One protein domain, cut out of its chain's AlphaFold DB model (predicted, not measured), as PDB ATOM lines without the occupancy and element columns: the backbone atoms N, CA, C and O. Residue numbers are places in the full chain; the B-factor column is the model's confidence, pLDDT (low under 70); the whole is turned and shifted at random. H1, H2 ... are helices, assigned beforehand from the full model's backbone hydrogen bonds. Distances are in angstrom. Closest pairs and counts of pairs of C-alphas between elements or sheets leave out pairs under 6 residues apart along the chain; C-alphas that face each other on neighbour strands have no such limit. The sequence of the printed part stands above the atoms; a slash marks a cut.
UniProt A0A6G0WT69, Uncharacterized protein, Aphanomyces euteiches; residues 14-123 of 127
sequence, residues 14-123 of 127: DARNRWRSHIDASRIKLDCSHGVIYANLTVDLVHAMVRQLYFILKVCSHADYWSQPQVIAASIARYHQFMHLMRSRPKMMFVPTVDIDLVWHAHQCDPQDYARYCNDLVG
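AT A GLANCE: This is residues 14 to 123 of the 127 residues of an uncharacterized protein of Aphanomyces euteiches (UniProt A0A6G0WT69). The longest helix, H4, makes a small head with H5, which crosses it, and H6 near its last residues; from this head H2 reaches away like an arm, by way of H3, toward a long unnamed stretch, residues 19 to 44, and H1. The 110 printed residues hold six named helices, H1 to H6, and no named strand: all helix, loose, with radius of gyration of the C-alphas 17.4 A, spanning 43 by 38 by 27 A.

IN THESE COORDINATES: Find C-alpha 69 at (36.468, 43.626, -12.538); H4 runs 28.9 A to residue 88. H5, residues 98 to 108, and H6, residues 111 to 122, follow, ending at (35.707, 38.285, -39.404). Before H4 stand H1, residues 14 to 18, H2, 45 to 60, 21.9 A, and H3, 63 to 66.

HOW THE PARTS SIT: At the closest C-alphas, Tyr 79 and Ile 100, 4.9 A, H4 with residues 75 to 82 alone touches H5, about perpendicular. Closest at Arg 87 and Val 122, 5.2 A, H4's residues 83 to 87 touch H6's 121 to 122. H1 and H2 are apart. Except in H3, too short, every helix O i to N i+4 pair is within hydrogen-bond range.

THE WHOLE: The printed part has no cut; H1 to H2 is a long link. Residues 14 to 42 have pLDDT under 70.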
ATOM      1  N   ASP A  14      60.812  70.818 -29.296       44.03
ATOM      2  CA  ASP A  14      62.212  70.428 -29.158       44.03
ATOM      3  C   ASP A  14      62.382  68.969 -28.691       44.03
ATOM      4  O   ASP A  14      63.145  68.193 -29.272       44.03
ATOM      5  N   ALA A  15      61.554  68.526 -27.736       41.97
ATOM      6  CA  ALA A  15      61.521  67.128 -27.310       41.97
ATOM      7  C   ALA A  15      61.080  66.209 -28.460       41.97
ATOM      8  O   ALA A  15      61.640  65.134 -28.640       41.97
ATOM      9  N   ARG A  16      60.128  66.656 -29.291       46.47
ATOM     10  CA  ARG A  16      59.636  65.908 -30.464       46.47
ATOM     11  C   ARG A  16      60.708  65.737 -31.552       46.47
ATOM     12  O   ARG A  16      60.708  64.719 -32.240       46.47
ATOM     13  N   ASN A  17      61.614  66.703 -31.701       45.38
ATOM     14  CA  ASN A  17      62.668  66.679 -32.717       45.38
ATOM     15  C   ASN A  17      63.894  65.864 -32.285       45.38
ATOM     16  O   ASN A  17      64.499  65.196 -33.121       45.38
ATOM     17  N   ARG A  18      64.213  65.829 -30.986       49.09
ATOM     18  CA  ARG A  18      65.358  65.072 -30.454       49.09
ATOM     19  C   ARG A  18      65.248  63.558 -30.666       49.09
ATOM     20  O   ARG A  18      66.253  62.901 -30.892       49.09
ATOM     21  N   TRP A  19      64.038  62.995 -30.637       41.25
ATOM     22  CA  TRP A  19      63.825  61.560 -30.886       41.25
ATOM     23  C   TRP A  19      63.910  61.177 -32.370       41.25
ATOM     24  O   TRP A  19      64.254  60.041 -32.688       41.25
ATOM     25  N   ARG A  20      63.652  62.121 -33.289       45.72
ATOM     26  CA  ARG A  20      63.679  61.868 -34.740       45.72
ATOM     27  C   ARG A  20      65.070  61.544 -35.278       45.72
ATOM     28  O   ARG A  20      65.165  60.803 -36.245       45.72
ATOM     29  N   SER A  21      66.135  62.059 -34.664       47.81
ATOM     30  CA  SER A  21      67.512  61.778 -35.093       47.81
ATOM     31  C   SER A  21      68.034  60.410 -34.637       47.81
ATOM     32  O   SER A  21      69.006  59.921 -35.204       47.81
ATOM     33  N   HIS A  22      67.412  59.791 -33.628       43.88
ATOM     34  CA  HIS A  22      67.855  58.509 -33.068       43.88
ATOM     35  C   HIS A  22      67.120  57.291 -33.646       43.88
ATOM     36  O   HIS A  22      67.608  56.171 -33.499       43.88
ATOM     37  N   ILE A  23      65.980  57.487 -34.315       48.72
ATOM     38  CA  ILE A  23      65.203  56.410 -34.942       48.72
ATOM     39  C   ILE A  23      65.428  56.465 -36.453       48.72
ATOM     40  O   ILE A  23      64.672  57.075 -37.204       48.72
ATOM     41  N   ASP A  24      66.508  55.828 -36.893       44.34
ATOM     42  CA  ASP A  24      66.767  55.578 -38.305       44.34
ATOM     43  C   ASP A  24      65.810  54.485 -38.810       44.34
ATOM     44  O   ASP A  24      65.997  53.292 -38.552       44.34
ATOM     45  N   ALA A  25      64.763  54.899 -39.528       45.88
ATOM     46  CA  ALA A  25      63.780  54.005 -40.140       45.88
ATOM     47  C   ALA A  25      64.404  53.005 -41.138       45.88
ATOM     48  O   ALA A  25      63.761  52.018 -41.486       45.88
ATOM     49  N   SER A  26      65.658  53.204 -41.566       42.06
ATOM     50  CA  SER A  26      66.366  52.276 -42.456       42.06
ATOM     51  C   SER A  26      66.964  51.047 -41.748       42.06
ATOM     52  O   SER A  26      67.467  50.142 -42.414       42.06
ATOM     53  N   ARG A  27      66.900  50.971 -40.406       40.12
ATOM     54  CA  ARG A  27      67.577  49.924 -39.613       40.12
ATOM     55  C   ARG A  27      66.685  48.858 -38.982       40.12
ATOM     56  O   ARG A  27      67.226  47.912 -38.409       40.12
ATOM     57  N   ILE A  28      65.360  48.929 -39.107       44.94
ATOM     58  CA  ILE A  28      64.491  47.836 -38.636       44.94
ATOM     59  C   ILE A  28      64.443  46.743 -39.709       44.94
ATOM     60  O   ILE A  28      63.567  46.717 -40.568       44.94
ATOM     61  N   LYS A  29      65.418  45.830 -39.665       36.34
ATOM     62  CA  LYS A  29      65.346  44.556 -40.385       36.34
ATOM     63  C   LYS A  29      64.500  43.590 -39.559       36.34
ATOM     64  O   LYS A  29      64.977  43.066 -38.557       36.34
ATOM     65  N   LEU A  30      63.255  43.364 -39.969       40.50
ATOM     66  CA  LEU A  30      62.485  42.210 -39.512       40.50
ATOM     67  C   LEU A  30      62.912  41.020 -40.377       40.50
ATOM     68  O   LEU A  30      62.589  40.965 -41.563       40.50
ATOM     69  N   ASP A  31      63.714  40.121 -39.810       32.53
ATOM     70  CA  ASP A  31      64.050  38.847 -40.444       32.53
ATOM     71  C   ASP A  31      62.818  37.939 -40.388       32.53
ATOM     72  O   ASP A  31      62.460  37.403 -39.340       32.53
ATOM     73  N   CYS A  32      62.147  37.808 -41.528       36.97
ATOM     74  CA  CYS A  32      61.174  36.758 -41.763       36.97
ATOM     75  C   CYS A  32      61.841  35.753 -42.700       36.97
ATOM     76  O   CYS A  32      61.921  35.981 -43.907       36.97
ATOM     77  N   SER A  33      62.323  34.636 -42.160       38.72
ATOM     78  CA  SER A  33      63.157  33.661 -42.874       38.72
ATOM     79  C   SER A  33      62.429  32.839 -43.958       38.72
ATOM     80  O   SER A  33      62.884  31.758 -44.312       38.72
ATOM     81  N   HIS A  34      61.309  33.320 -44.509       40.38
ATOM     82  CA  HIS A  34      60.577  32.697 -45.616       40.38
ATOM     83  C   HIS A  34      59.965  33.773 -46.528       40.38
ATOM     84  O   HIS A  34      58.842  34.214 -46.317       40.38
ATOM     85  N   GLY A  35      60.705  34.158 -47.574       34.06
ATOM     86  CA  GLY A  35      60.196  34.971 -48.682       34.06
ATOM     87  C   GLY A  35      60.119  36.468 -48.378       34.06
ATOM     88  O   GLY A  35      59.279  36.936 -47.617       34.06
ATOM     89  N   VAL A  36      60.988  37.244 -49.026       38.19
ATOM     90  CA  VAL A  36      60.996  38.708 -48.942       38.19
ATOM     91  C   VAL A  36      59.747  39.258 -49.635       38.19
ATOM     92  O   VAL A  36      59.735  39.465 -50.847       38.19
ATOM     93  N   ILE A  37      58.685  39.510 -48.871       39.75
ATOM     94  CA  ILE A  37      57.637  40.442 -49.284       39.75
ATOM     95  C   ILE A  37      58.128  41.833 -48.894       39.75
ATOM     96  O   ILE A  37      58.238  42.147 -47.711       39.75
ATOM     97  N   TYR A  38      58.424  42.675 -49.886       38.19
ATOM     98  CA  TYR A  38      58.609  44.111 -49.675       38.19
ATOM     99  C   TYR A  38      57.254  44.719 -49.288       38.19
ATOM    100  O   TYR A  38      56.555  45.309 -50.109       38.19
ATOM    101  N   ALA A  39      56.835  44.529 -48.036       46.00
ATOM    102  CA  ALA A  39      55.745  45.300 -47.472       46.00
ATOM    103  C   ALA A  39      56.239  46.747 -47.400       46.00
ATOM    104  O   ALA A  39      57.188  47.057 -46.682       46.00
ATOM    105  N   ASN A  40      55.639  47.615 -48.209       46.50
ATOM    106  CA  ASN A  40      55.949  49.036 -48.230       46.50
ATOM    107  C   ASN A  40      55.466  49.633 -46.897       46.50
ATOM    108  O   ASN A  40      54.313  50.044 -46.766       46.50
ATOM    109  N   LEU A  41      56.306  49.563 -45.862       54.53
ATOM    110  CA  LEU A  41      55.966  49.971 -44.505       54.53
ATOM    111  C   LEU A  41      56.052  51.500 -44.417       54.53
ATOM    112  O   LEU A  41      56.981  52.063 -43.851       54.53
ATOM    113  N   THR A  42      55.080  52.201 -45.002       66.31
ATOM    114  CA  THR A  42      54.992  53.674 -45.000       66.31
ATOM    115  C   THR A  42      54.556  54.237 -43.638       66.31
ATOM    116  O   THR A  42      53.856  55.247 -43.565       66.31
ATOM    117  N   VAL A  43      54.893  53.556 -42.541       72.31
ATOM    118  CA  VAL A  43      54.496  53.944 -41.188       72.31
ATOM    119  C   VAL A  43      55.545  54.897 -40.627       72.31
ATOM    120  O   VAL A  43      56.686  54.508 -40.393       72.31
ATOM    121  N   ASP A  44      55.152  56.146 -40.361       84.06
ATOM    122  CA  ASP A  44      55.955  57.060 -39.539       84.06
ATOM    123  C   ASP A  44      55.977  56.520 -38.101       84.06
ATOM    124  O   ASP A  44      55.041  56.727 -37.321       84.06
ATOM    125  N   LEU A  45      57.049  55.795 -37.769       84.62
ATOM    126  CA  LEU A  45      57.242  55.174 -36.461       84.62
ATOM    127  C   LEU A  45      57.284  56.206 -35.336       84.62
ATOM    128  O   LEU A  45      56.763  55.942 -34.258       84.62
ATOM    129  N   VAL A  46      57.825  57.403 -35.579       86.19
ATOM    130  CA  VAL A  46      57.867  58.469 -34.569       86.19
ATOM    131  C   VAL A  46      56.450  58.940 -34.265       86.19
ATOM    132  O   VAL A  46      56.061  59.052 -33.102       86.19
ATOM    133  N   HIS A  47      55.644  59.171 -35.300       79.19
ATOM    134  CA  HIS A  47      54.252  59.551 -35.106       79.19
ATOM    135  C   HIS A  47      53.429  58.413 -34.479       79.19
ATOM    136  O   HIS A  47      52.589  58.674 -33.617       79.19
ATOM    137  N   ALA A  48      53.694  57.154 -34.844       83.81
ATOM    138  CA  ALA A  48      53.060  55.983 -34.240       83.81
ATOM    139  C   ALA A  48      53.388  55.840 -32.745       83.81
ATOM    140  O   ALA A  48      52.475  55.696 -31.934       83.81
ATOM    141  N   MET A  49      54.660  55.981 -32.363       88.69
ATOM    142  CA  MET A  49      55.092  55.972 -30.963       88.69
ATOM    143  C   MET A  49      54.432  57.089 -30.154       88.69
ATOM    144  O   MET A  49      53.992  56.857 -29.032       88.69
ATOM    145  N   VAL A  50      54.311  58.295 -30.721       86.00
ATOM    146  CA  VAL A  50      53.628  59.415 -30.057       86.00
ATOM    147  C   VAL A  50      52.149  59.105 -29.816       86.00
ATOM    148  O   VAL A  50      51.648  59.383 -28.726       86.00
ATOM    149  N   ARG A  51      51.443  58.503 -30.787       86.25
ATOM    150  CA  ARG A  51      50.052  58.059 -30.579       86.25
ATOM    151  C   ARG A  51      49.960  57.047 -29.437       86.25
ATOM    152  O   ARG A  51      49.106  57.213 -28.567       86.25
ATOM    153  N   GLN A  52      50.879  56.082 -29.393       89.19
ATOM    154  CA  GLN A  52      50.881  55.063 -28.345       89.19
ATOM    155  C   GLN A  52      51.214  55.628 -26.965       89.19
ATOM    156  O   GLN A  52      50.591  55.246 -25.977       89.19
ATOM    157  N   LEU A  53      52.110  56.613 -26.884       90.00
ATOM    158  CA  LEU A  53      52.386  57.321 -25.637       90.00
ATOM    159  C   LEU A  53      51.131  58.028 -25.103       90.00
ATOM    160  O   LEU A  53      50.817  57.908 -23.922       90.00
ATOM    161  N   TYR A  54      50.379  58.727 -25.960       89.56
ATOM    162  CA  TYR A  54      49.126  59.366 -25.542       89.56
ATOM    163  C   TYR A  54      48.073  58.359 -25.083       89.56
ATOM    164  O   TYR A  54      47.319  58.655 -24.156       89.56
ATOM    165  N   PHE A  55      48.003  57.191 -25.723       91.00
ATOM    166  CA  PHE A  55      47.123  56.114 -25.288       91.00
ATOM    167  C   PHE A  55      47.495  55.630 -23.879       91.00
ATOM    168  O   PHE A  55      46.656  55.662 -22.978       91.00
ATOM    169  N   ILE A  56      48.770  55.299 -23.657       90.50
ATOM    170  CA  ILE A  56      49.279  54.840 -22.357       90.50
ATOM    171  C   ILE A  56      49.007  55.881 -21.267       90.50
ATOM    172  O   ILE A  56      48.505  55.530 -20.203       90.50
ATOM    173  N   LEU A  57      49.247  57.169 -21.532       90.38
ATOM    174  CA  LEU A  57      48.970  58.234 -20.564       90.38
ATOM    175  C   LEU A  57      47.489  58.281 -20.148       90.38
ATOM    176  O   LEU A  57      47.199  58.474 -18.967       90.38
ATOM    177  N   LYS A  58      46.545  58.067 -21.076       88.38
ATOM    178  CA  LYS A  58      45.101  58.027 -20.766       88.38
ATOM    179  C   LYS A  58      44.727  56.830 -19.892       88.38
ATOM    180  O   LYS A  58      43.908  56.977 -18.986       88.38
ATOM    181  N   VAL A  59      45.315  55.665 -20.163       92.50
ATOM    182  CA  VAL A  59      45.034  54.432 -19.417       92.50
ATOM    183  C   VAL A  59      45.684  54.481 -18.034       92.50
ATOM    184  O   VAL A  59      44.994  54.350 -17.027       92.50
ATOM    185  N   CYS A  60      46.990  54.748 -17.961       91.88
ATOM    186  CA  CYS A  60      47.745  54.722 -16.708       91.88
ATOM    187  C   CYS A  60      47.299  55.798 -15.710       91.88
ATOM    188  O   CYS A  60      47.315  55.541 -14.510       91.88
ATOM    189  N   SER A  61      46.848  56.968 -16.178       92.56
ATOM    190  CA  SER A  61      46.301  58.014 -15.292       92.56
ATOM    191  C   SER A  61      45.022  57.599 -14.557       92.56
ATOM    192  O   SER A  61      44.665  58.232 -13.570       92.56
ATOM    193  N   HIS A  62      44.352  56.533 -15.005       93.31
ATOM    194  CA  HIS A  62      43.116  56.018 -14.413       93.31
ATOM    195  C   HIS A  62      43.211  54.510 -14.123       93.31
ATOM    196  O   HIS A  62      42.213  53.796 -14.220       93.31
ATOM    197  N   ALA A  63      44.408  54.005 -13.797       92.56
ATOM    198  CA  ALA A  63      44.667  52.571 -13.629       92.56
ATOM    199  C   ALA A  63      43.706  51.889 -12.636       92.56
ATOM    200  O   ALA A  63      43.226  50.788 -12.912       92.56
ATOM    201  N   ASP A  64      43.354  52.563 -11.537       95.75
ATOM    202  CA  ASP A  64      42.416  52.044 -10.533       95.75
ATOM    203  C   ASP A  64      41.016  51.796 -11.103       95.75
ATOM    204  O   ASP A  64      40.353  50.833 -10.728       95.75
ATOM    205  N   TYR A  65      40.555  52.640 -12.031       96.00
ATOM    206  CA  TYR A  65      39.272  52.453 -12.712       96.00
ATOM    207  C   TYR A  65      39.329  51.267 -13.677       96.00
ATOM    208  O   TYR A  65      38.460  50.398 -13.645       96.00
ATOM    209  N   TRP A  66      40.376  51.198 -14.503       94.69
ATOM    210  CA  TRP A  66      40.530  50.137 -15.502       94.69
ATOM    211  C   TRP A  66      40.771  48.756 -14.891       94.69
ATOM    212  O   TRP A  66      40.445  47.754 -15.519       94.69
ATOM    213  N   SER A  67      41.286  48.700 -13.662       93.38
ATOM    214  CA  SER A  67      41.538  47.451 -12.934       93.38
ATOM    215  C   SER A  67      40.291  46.879 -12.250       93.38
ATOM    216  O   SER A  67      40.337  45.781 -11.697       93.38
ATOM    217  N   GLN A  68      39.160  47.593 -12.267       97.31
ATOM    218  CA  GLN A  68      37.922  47.114 -11.657       97.31
ATOM    219  C   GLN A  68      37.319  45.948 -12.462       97.31
ATOM    220  O   GLN A  68      37.066  46.111 -13.661       97.31
ATOM    221  N   PRO A  69      36.983  44.803 -11.831       97.62
ATOM    222  CA  PRO A  69      36.468  43.626 -12.538       97.62
ATOM    223  C   PRO A  69      35.235  43.904 -13.408       97.62
ATOM    224  O   PRO A  69      35.150  43.425 -14.538       97.62
ATOM    225  N   GLN A  70      34.301  44.727 -12.923       97.75
ATOM    226  CA  GLN A  70      33.105  45.120 -13.673       97.75
ATOM    227  C   GLN A  70      33.431  45.945 -14.926       97.75
ATOM    228  O   GLN A  70      32.759  45.808 -15.948       97.75
ATOM    229  N   VAL A  71      34.472  46.782 -14.867       97.88
ATOM    230  CA  VAL A  71      34.908  47.613 -15.996       97.88
ATOM    231  C   VAL A  71      35.586  46.737 -17.038       97.88
ATOM    232  O   VAL A  71      35.265  46.854 -18.221       97.88
ATOM    233  N   ILE A  72      36.448  45.811 -16.612       97.31
ATOM    234  CA  ILE A  72      37.095  44.836 -17.496       97.31
ATOM    235  C   ILE A  72      36.037  43.993 -18.215       97.31
ATOM    236  O   ILE A  72      36.017  43.954 -19.444       97.31
ATOM    237  N   ALA A  73      35.102  43.389 -17.473       98.00
ATOM    238  CA  ALA A  73      34.054  42.546 -18.048       98.00
ATOM    239  C   ALA A  73      33.188  43.302 -19.071       98.00
ATOM    240  O   ALA A  73      32.928  42.802 -20.167       98.00
ATOM    241  N   ALA A  74      32.786  44.536 -18.751       98.38
ATOM    242  CA  ALA A  74      32.016  45.370 -19.669       98.38
ATOM    243  C   ALA A  74      32.818  45.762 -20.924       98.38
ATOM    244  O   ALA A  74      32.258  45.817 -22.019       98.38
ATOM    245  N   SER A  75      34.120  46.020 -20.778       98.25
ATOM    246  CA  SER A  75      35.004  46.387 -21.893       98.25
ATOM    247  C   SER A  75      35.226  45.206 -22.840       98.25
ATOM    248  O   SER A  75      35.144  45.379 -24.053       98.25
ATOM    249  N   ILE A  76      35.387  43.992 -22.300       98.38
ATOM    250  CA  ILE A  76      35.456  42.750 -23.088       98.38
ATOM    251  C   ILE A  76      34.158  42.540 -23.875       98.38
ATOM    252  O   ILE A  76      34.194  42.309 -25.084       98.38
ATOM    253  N   ALA A  77      32.997  42.696 -23.232       98.31
ATOM    254  CA  ALA A  77      31.710  42.571 -23.914       98.31
ATOM    255  C   ALA A  77      31.564  43.577 -25.073       98.31
ATOM    256  O   ALA A  77      31.147  43.201 -26.172       98.31
ATOM    257  N   ARG A  78      31.957  44.842 -24.861       98.50
ATOM    258  CA  ARG A  78      31.952  45.872 -25.912       98.50
ATOM    259  C   ARG A  78      32.950  45.574 -27.030       98.50
ATOM    260  O   ARG A  78      32.613  45.790 -28.190       98.50
ATOM    261  N   TYR A  79      34.125  45.033 -26.714       98.12
ATOM    262  CA  TYR A  79      35.099  44.590 -27.714       98.12
ATOM    263  C   TYR A  79      34.520  43.508 -28.635       98.12
ATOM    264  O   TYR A  79      34.575  43.649 -29.858       98.12
ATOM    265  N   HIS A  80      33.869  42.478 -28.085       97.38
ATOM    266  CA  HIS A  80      33.204  41.462 -28.907       97.38
ATOM    267  C   HIS A  80      32.125  42.077 -29.810       97.38
ATOM    268  O   HIS A  80      32.112  41.834 -31.019       97.38
ATOM    269  N   GLN A  81      31.257  42.931 -29.258       97.06
ATOM    270  CA  GLN A  81      30.224  43.635 -30.031       97.06
ATOM    271  C   GLN A  81      30.822  44.493 -31.156       97.06
ATOM    272  O   GLN A  81      30.306  44.498 -32.275       97.06
ATOM    273  N   PHE A  82      31.926  45.185 -30.881       96.56
ATOM    274  CA  PHE A  82      32.646  45.992 -31.859       96.56
ATOM    275  C   PHE A  82      33.197  45.142 -33.009       96.56
ATOM    276  O   PHE A  82      33.012  45.488 -34.176       96.56
ATOM    277  N   MET A  83      33.775  43.978 -32.711       95.56
ATOM    278  CA  MET A  83      34.275  43.056 -33.736       95.56
ATOM    279  C   MET A  83      33.138  42.481 -34.603       95.56
ATOM    280  O   MET A  83      33.257  42.414 -35.830       95.56
ATOM    281  N   HIS A  84      31.986  42.156 -34.001       95.44
ATOM    282  CA  HIS A  84      30.774  41.790 -34.750       95.44
ATOM    283  C   HIS A  84      30.279  42.929 -35.653       95.44
ATOM    284  O   HIS A  84      29.844  42.689 -36.786       95.44
ATOM    285  N   LEU A  85      30.352  44.176 -35.180       93.75
ATOM    286  CA  LEU A  85      29.960  45.350 -35.956       93.75
ATOM    287  C   LEU A  85      30.879  45.554 -37.170       93.75
ATOM    288  O   LEU A  85      30.377  45.764 -38.276       93.75
ATOM    289  N   MET A  86      32.196  45.416 -36.988       91.88
ATOM    290  CA  MET A  86      33.180  45.487 -38.074       91.88
ATOM    291  C   MET A  86      32.928  44.427 -39.149       91.88
ATOM    292  O   MET A  86      32.924  44.747 -40.339       91.88
ATOM    293  N   ARG A  87      32.644  43.181 -38.740       92.69
ATOM    294  CA  ARG A  87      32.245  42.102 -39.660       92.69
ATOM    295  C   ARG A  87      30.991  42.477 -40.451       92.69
ATOM    296  O   ARG A  87      30.927  42.257 -41.655       92.69
ATOM    297  N   SER A  88      29.991  43.036 -39.773       93.94
ATOM    298  CA  SER A  88      28.682  43.332 -40.367       93.94
ATOM    299  C   SER A  88      28.711  44.522 -41.331       93.94
ATOM    300  O   SER A  88      27.824  44.656 -42.173       93.94
ATOM    301  N   ARG A  89      29.704  45.412 -41.215       92.19
ATOM    302  CA  ARG A  89      29.798  46.658 -41.991       92.19
ATOM    303  C   ARG A  89      31.217  46.885 -42.538       92.19
ATOM    304  O   ARG A  89      31.838  47.898 -42.227       92.19
ATOM    305  N   PRO A  90      31.722  46.014 -43.431       87.00
ATOM    306  CA  PRO A  90      33.127  46.022 -43.855       87.00
ATOM    307  C   PRO A  90      33.545  47.250 -44.680       87.00
ATOM    308  O   PRO A  90      34.731  47.456 -44.914       87.00
ATOM    309  N   LYS A  91      32.584  48.056 -45.155       90.19
ATOM    310  CA  LYS A  91      32.830  49.283 -45.933       90.19
ATOM    311  C   LYS A  91      32.940  50.541 -45.064       90.19
ATOM    312  O   LYS A  91      33.182  51.617 -45.599       90.19
ATOM    313  N   MET A  92      32.708  50.427 -43.757       89.44
ATOM    314  CA  MET A  92      32.768  51.553 -42.827       89.44
ATOM    315  C   MET A  92      34.071  51.537 -42.039       89.44
ATOM    316  O   MET A  92      34.575  50.480 -41.664       89.44
ATOM    317  N   MET A  93      34.589  52.730 -41.758       87.69
ATOM    318  CA  MET A  93      35.700  52.909 -40.835       87.69
ATOM    319  C   MET A  93      35.153  52.996 -39.410       87.69
ATOM    320  O   MET A  93      34.309  53.843 -39.119       87.69
ATOM    321  N   PHE A  94      35.647  52.128 -38.533       90.69
ATOM    322  CA  PHE A  94      35.336  52.150 -37.108       90.69
ATOM    323  C   PHE A  94      36.571  52.574 -36.327       90.69
ATOM    324  O   PHE A  94      37.682  52.158 -36.645       90.69
ATOM    325  N   VAL A  95      36.365  53.399 -35.305       91.81
ATOM    326  CA  VAL A  95      37.410  53.805 -34.366       91.81
ATOM    327  C   VAL A  95      37.002  53.267 -32.996       91.81
ATOM    328  O   VAL A  95      35.889  53.576 -32.558       91.81
ATOM    329  N   PRO A  96      37.831  52.435 -32.341       95.56
ATOM    330  CA  PRO A  96      37.504  51.913 -31.025       95.56
ATOM    331  C   PRO A  96      37.510  53.038 -29.984       95.56
ATOM    332  O   PRO A  96      38.247  54.023 -30.086       95.56
ATOM    333  N   THR A  97      36.676  52.897 -28.958       96.25
ATOM    334  CA  THR A  97      36.812  53.682 -27.727       96.25
ATOM    335  C   THR A  97      38.012  53.176 -26.923       96.25
ATOM    336  O   THR A  97      38.498  52.073 -27.158       96.25
ATOM    337  N   VAL A  98      38.492  53.968 -25.957       95.75
ATOM    338  CA  VAL A  98      39.724  53.667 -25.191       95.75
ATOM    339  C   VAL A  98      39.694  52.283 -24.535       95.75
ATOM    340  O   VAL A  98      40.704  51.595 -24.503       95.75
ATOM    341  N   ASP A  99      38.542  51.869 -24.021       96.56
ATOM    342  CA  ASP A  99      38.363  50.585 -23.348       96.56
ATOM    343  C   ASP A  99      38.372  49.391 -24.314       96.56
ATOM    344  O   ASP A  99      38.956  48.354 -24.009       96.56
ATOM    345  N   ILE A 100      37.765  49.554 -25.494       97.75
ATOM    346  CA  ILE A 100      37.789  48.555 -26.569       97.75
ATOM    347  C   ILE A 100      39.219  48.399 -27.084       97.75
ATOM    348  O   ILE A 100      39.688  47.277 -27.239       97.75
ATOM    349  N   ASP A 101      39.906  49.519 -27.314       96.06
ATOM    350  CA  ASP A 101      41.293  49.564 -27.787       96.06
ATOM    351  C   ASP A 101      42.252  48.918 -26.769       96.06
ATOM    352  O   ASP A 101      43.133  48.138 -27.125       96.06
ATOM    353  N   LEU A 102      42.014  49.135 -25.470       95.69
ATOM    354  CA  LEU A 102      42.779  48.499 -24.397       95.69
ATOM    355  C   LEU A 102      42.626  46.974 -24.385       95.69
ATOM    356  O   LEU A 102      43.627  46.261 -24.315       95.69
ATOM    357  N   VAL A 103      41.391  46.467 -24.466       97.75
ATOM    358  CA  VAL A 103      41.138  45.017 -24.539       97.75
ATOM    359  C   VAL A 103      41.724  44.434 -25.818       97.75
ATOM    360  O   VAL A 103      42.303  43.350 -25.789       97.75
ATOM    361  N   TRP A 104      41.614  45.155 -26.930       96.38
ATOM    362  CA  TRP A 104      42.172  44.730 -28.202       96.38
ATOM    363  C   TRP A 104      43.696  44.570 -28.110       96.38
ATOM    364  O   TRP A 104      44.211  43.493 -28.410       96.38
ATOM    365  N   HIS A 105      44.422  45.570 -27.607       93.69
ATOM    366  CA  HIS A 105      45.866  45.450 -27.396       93.69
ATOM    367  C   HIS A 105      46.241  44.307 -26.449       93.69
ATOM    368  O   HIS A 105      47.212  43.601 -26.712       93.69
ATOM    369  N   ALA A 106      45.464  44.083 -25.386       95.19
ATOM    370  CA  ALA A 106      45.689  42.953 -24.487       95.19
ATOM    371  C   ALA A 106      45.497  41.602 -25.199       95.19
ATOM    372  O   ALA A 106      46.296  40.691 -25.008       95.19
ATOM    373  N   HIS A 107      44.486  41.475 -26.060       96.38
ATOM    374  CA  HIS A 107      44.253  40.266 -26.850       96.38
ATOM    375  C   HIS A 107      45.387  40.018 -27.861       96.38
ATOM    376  O   HIS A 107      45.841  38.891 -28.020       96.38
ATOM    377  N   GLN A 108      45.923  41.076 -28.479       94.69
ATOM    378  CA  GLN A 108      47.078  40.986 -29.383       94.69
ATOM    379  C   GLN A 108      48.367  40.496 -28.695       94.69
ATOM    380  O   GLN A 108      49.294  40.078 -29.393       94.69
ATOM    381  N   CYS A 109      48.447  40.509 -27.356       94.62
ATOM    382  CA  CYS A 109      49.566  39.914 -26.617       94.62
ATOM    383  C   CYS A 109      49.616  38.379 -26.713       94.62
ATOM    384  O   CYS A 109      50.673  37.811 -26.438       94.62
ATOM    385  N   ASP A 110      48.531  37.722 -27.142       94.56
ATOM    386  CA  ASP A 110      48.533  36.333 -27.617       94.56
ATOM    387  C   ASP A 110      48.210  36.304 -29.124       94.56
ATOM    388  O   ASP A 110      47.046  36.220 -29.528       94.56
ATOM    389  N   PRO A 111      49.230  36.386 -30.000       93.00
ATOM    390  CA  PRO A 111      49.008  36.479 -31.439       93.00
ATOM    391  C   PRO A 111      48.302  35.260 -32.040       93.00
ATOM    392  O   PRO A 111      47.657  35.389 -33.081       93.00
ATOM    393  N   GLN A 112      48.443  34.075 -31.432       94.75
ATOM    394  CA  GLN A 112      47.828  32.854 -31.958       94.75
ATOM    395  C   GLN A 112      46.330  32.848 -31.682       94.75
ATOM    396  O   GLN A 112      45.548  32.587 -32.601       94.75
ATOM    397  N   ASP A 113      45.940  33.154 -30.445       95.44
ATOM    398  CA  ASP A 113      44.533  33.253 -30.058       95.44
ATOM    399  C   ASP A 113      43.840  34.395 -30.812       95.44
ATOM    400  O   ASP A 113      42.814  34.185 -31.464       95.44
ATOM    401  N   TYR A 114      44.494  35.559 -30.884       96.56
ATOM    402  CA  TYR A 114      43.992  36.714 -31.623       96.56
ATOM    403  C   TYR A 114      43.743  36.410 -33.105       96.56
ATOM    404  O   TYR A 114      42.676  36.716 -33.646       96.56
ATOM    405  N   ALA A 115      44.704  35.767 -33.778       95.06
ATOM    406  CA  ALA A 115      44.560  35.412 -35.186       95.06
ATOM    407  C   ALA A 115      43.415  34.414 -35.417       95.06
ATOM    408  O   ALA A 115      42.668  34.562 -36.388       95.06
ATOM    409  N   ARG A 116      43.252  33.417 -34.537       96.38
ATOM    410  CA  ARG A 116      42.130  32.466 -34.602       96.38
ATOM    411  C   ARG A 116      40.802  33.186 -34.422       96.38
ATOM    412  O   ARG A 116      39.954  33.099 -35.304       96.38
ATOM    413  N   TYR A 117      40.675  33.991 -33.373       96.38
ATOM    414  CA  TYR A 117      39.474  34.773 -33.099       96.38
ATOM    415  C   TYR A 117      39.075  35.675 -34.277       96.38
ATOM    416  O   TYR A 117      37.913  35.693 -34.691       96.38
ATOM    417  N   CYS A 118      40.029  36.398 -34.872       95.00
ATOM    418  CA  CYS A 118      39.765  37.230 -36.045       95.00
ATOM    419  C   CYS A 118      39.323  36.417 -37.268       95.00
ATOM    420  O   CYS A 118      38.407  36.839 -37.978       95.00
ATOM    421  N   ASN A 119      39.946  35.266 -37.525       94.62
ATOM    422  CA  ASN A 119      39.567  34.407 -38.645       94.62
ATOM    423  C   ASN A 119      38.173  33.804 -38.451       94.62
ATOM    424  O   ASN A 119      37.357  33.879 -39.366       94.62
ATOM    425  N   ASP A 120      37.863  33.301 -37.260       95.12
ATOM    426  CA  ASP A 120      36.562  32.697 -36.966       95.12
ATOM    427  C   ASP A 120      35.430  33.733 -37.033       95.12
ATOM    428  O   ASP A 120      34.334  33.467 -37.539       95.12
ATOM    429  N   LEU A 121      35.691  34.951 -36.550       92.94
ATOM    430  CA  LEU A 121      34.677  35.991 -36.466       92.94
ATOM    431  C   LEU A 121      34.544  36.821 -37.749       92.94
ATOM    432  O   LEU A 121      33.423  37.059 -38.206       92.94
ATOM    433  N   VAL A 122      35.658  37.301 -38.304       89.69
ATOM    434  CA  VAL A 122      35.707  38.285 -39.404       89.69
ATOM    435  C   VAL A 122      36.173  37.650 -40.723       89.69
ATOM    436  O   VAL A 122      35.953  38.229 -41.787       89.69
ATOM    437  N   GLY A 123      36.778  36.458 -40.689       88.88
ATOM    438  CA  GLY A 123      37.333  35.776 -41.867       88.88
ATOM    439  C   GLY A 123      38.704  36.294 -42.305       88.88
ATOM    440  O   GLY A 123      39.201  35.903 -43.358       88.88
TER     441      GLY A 123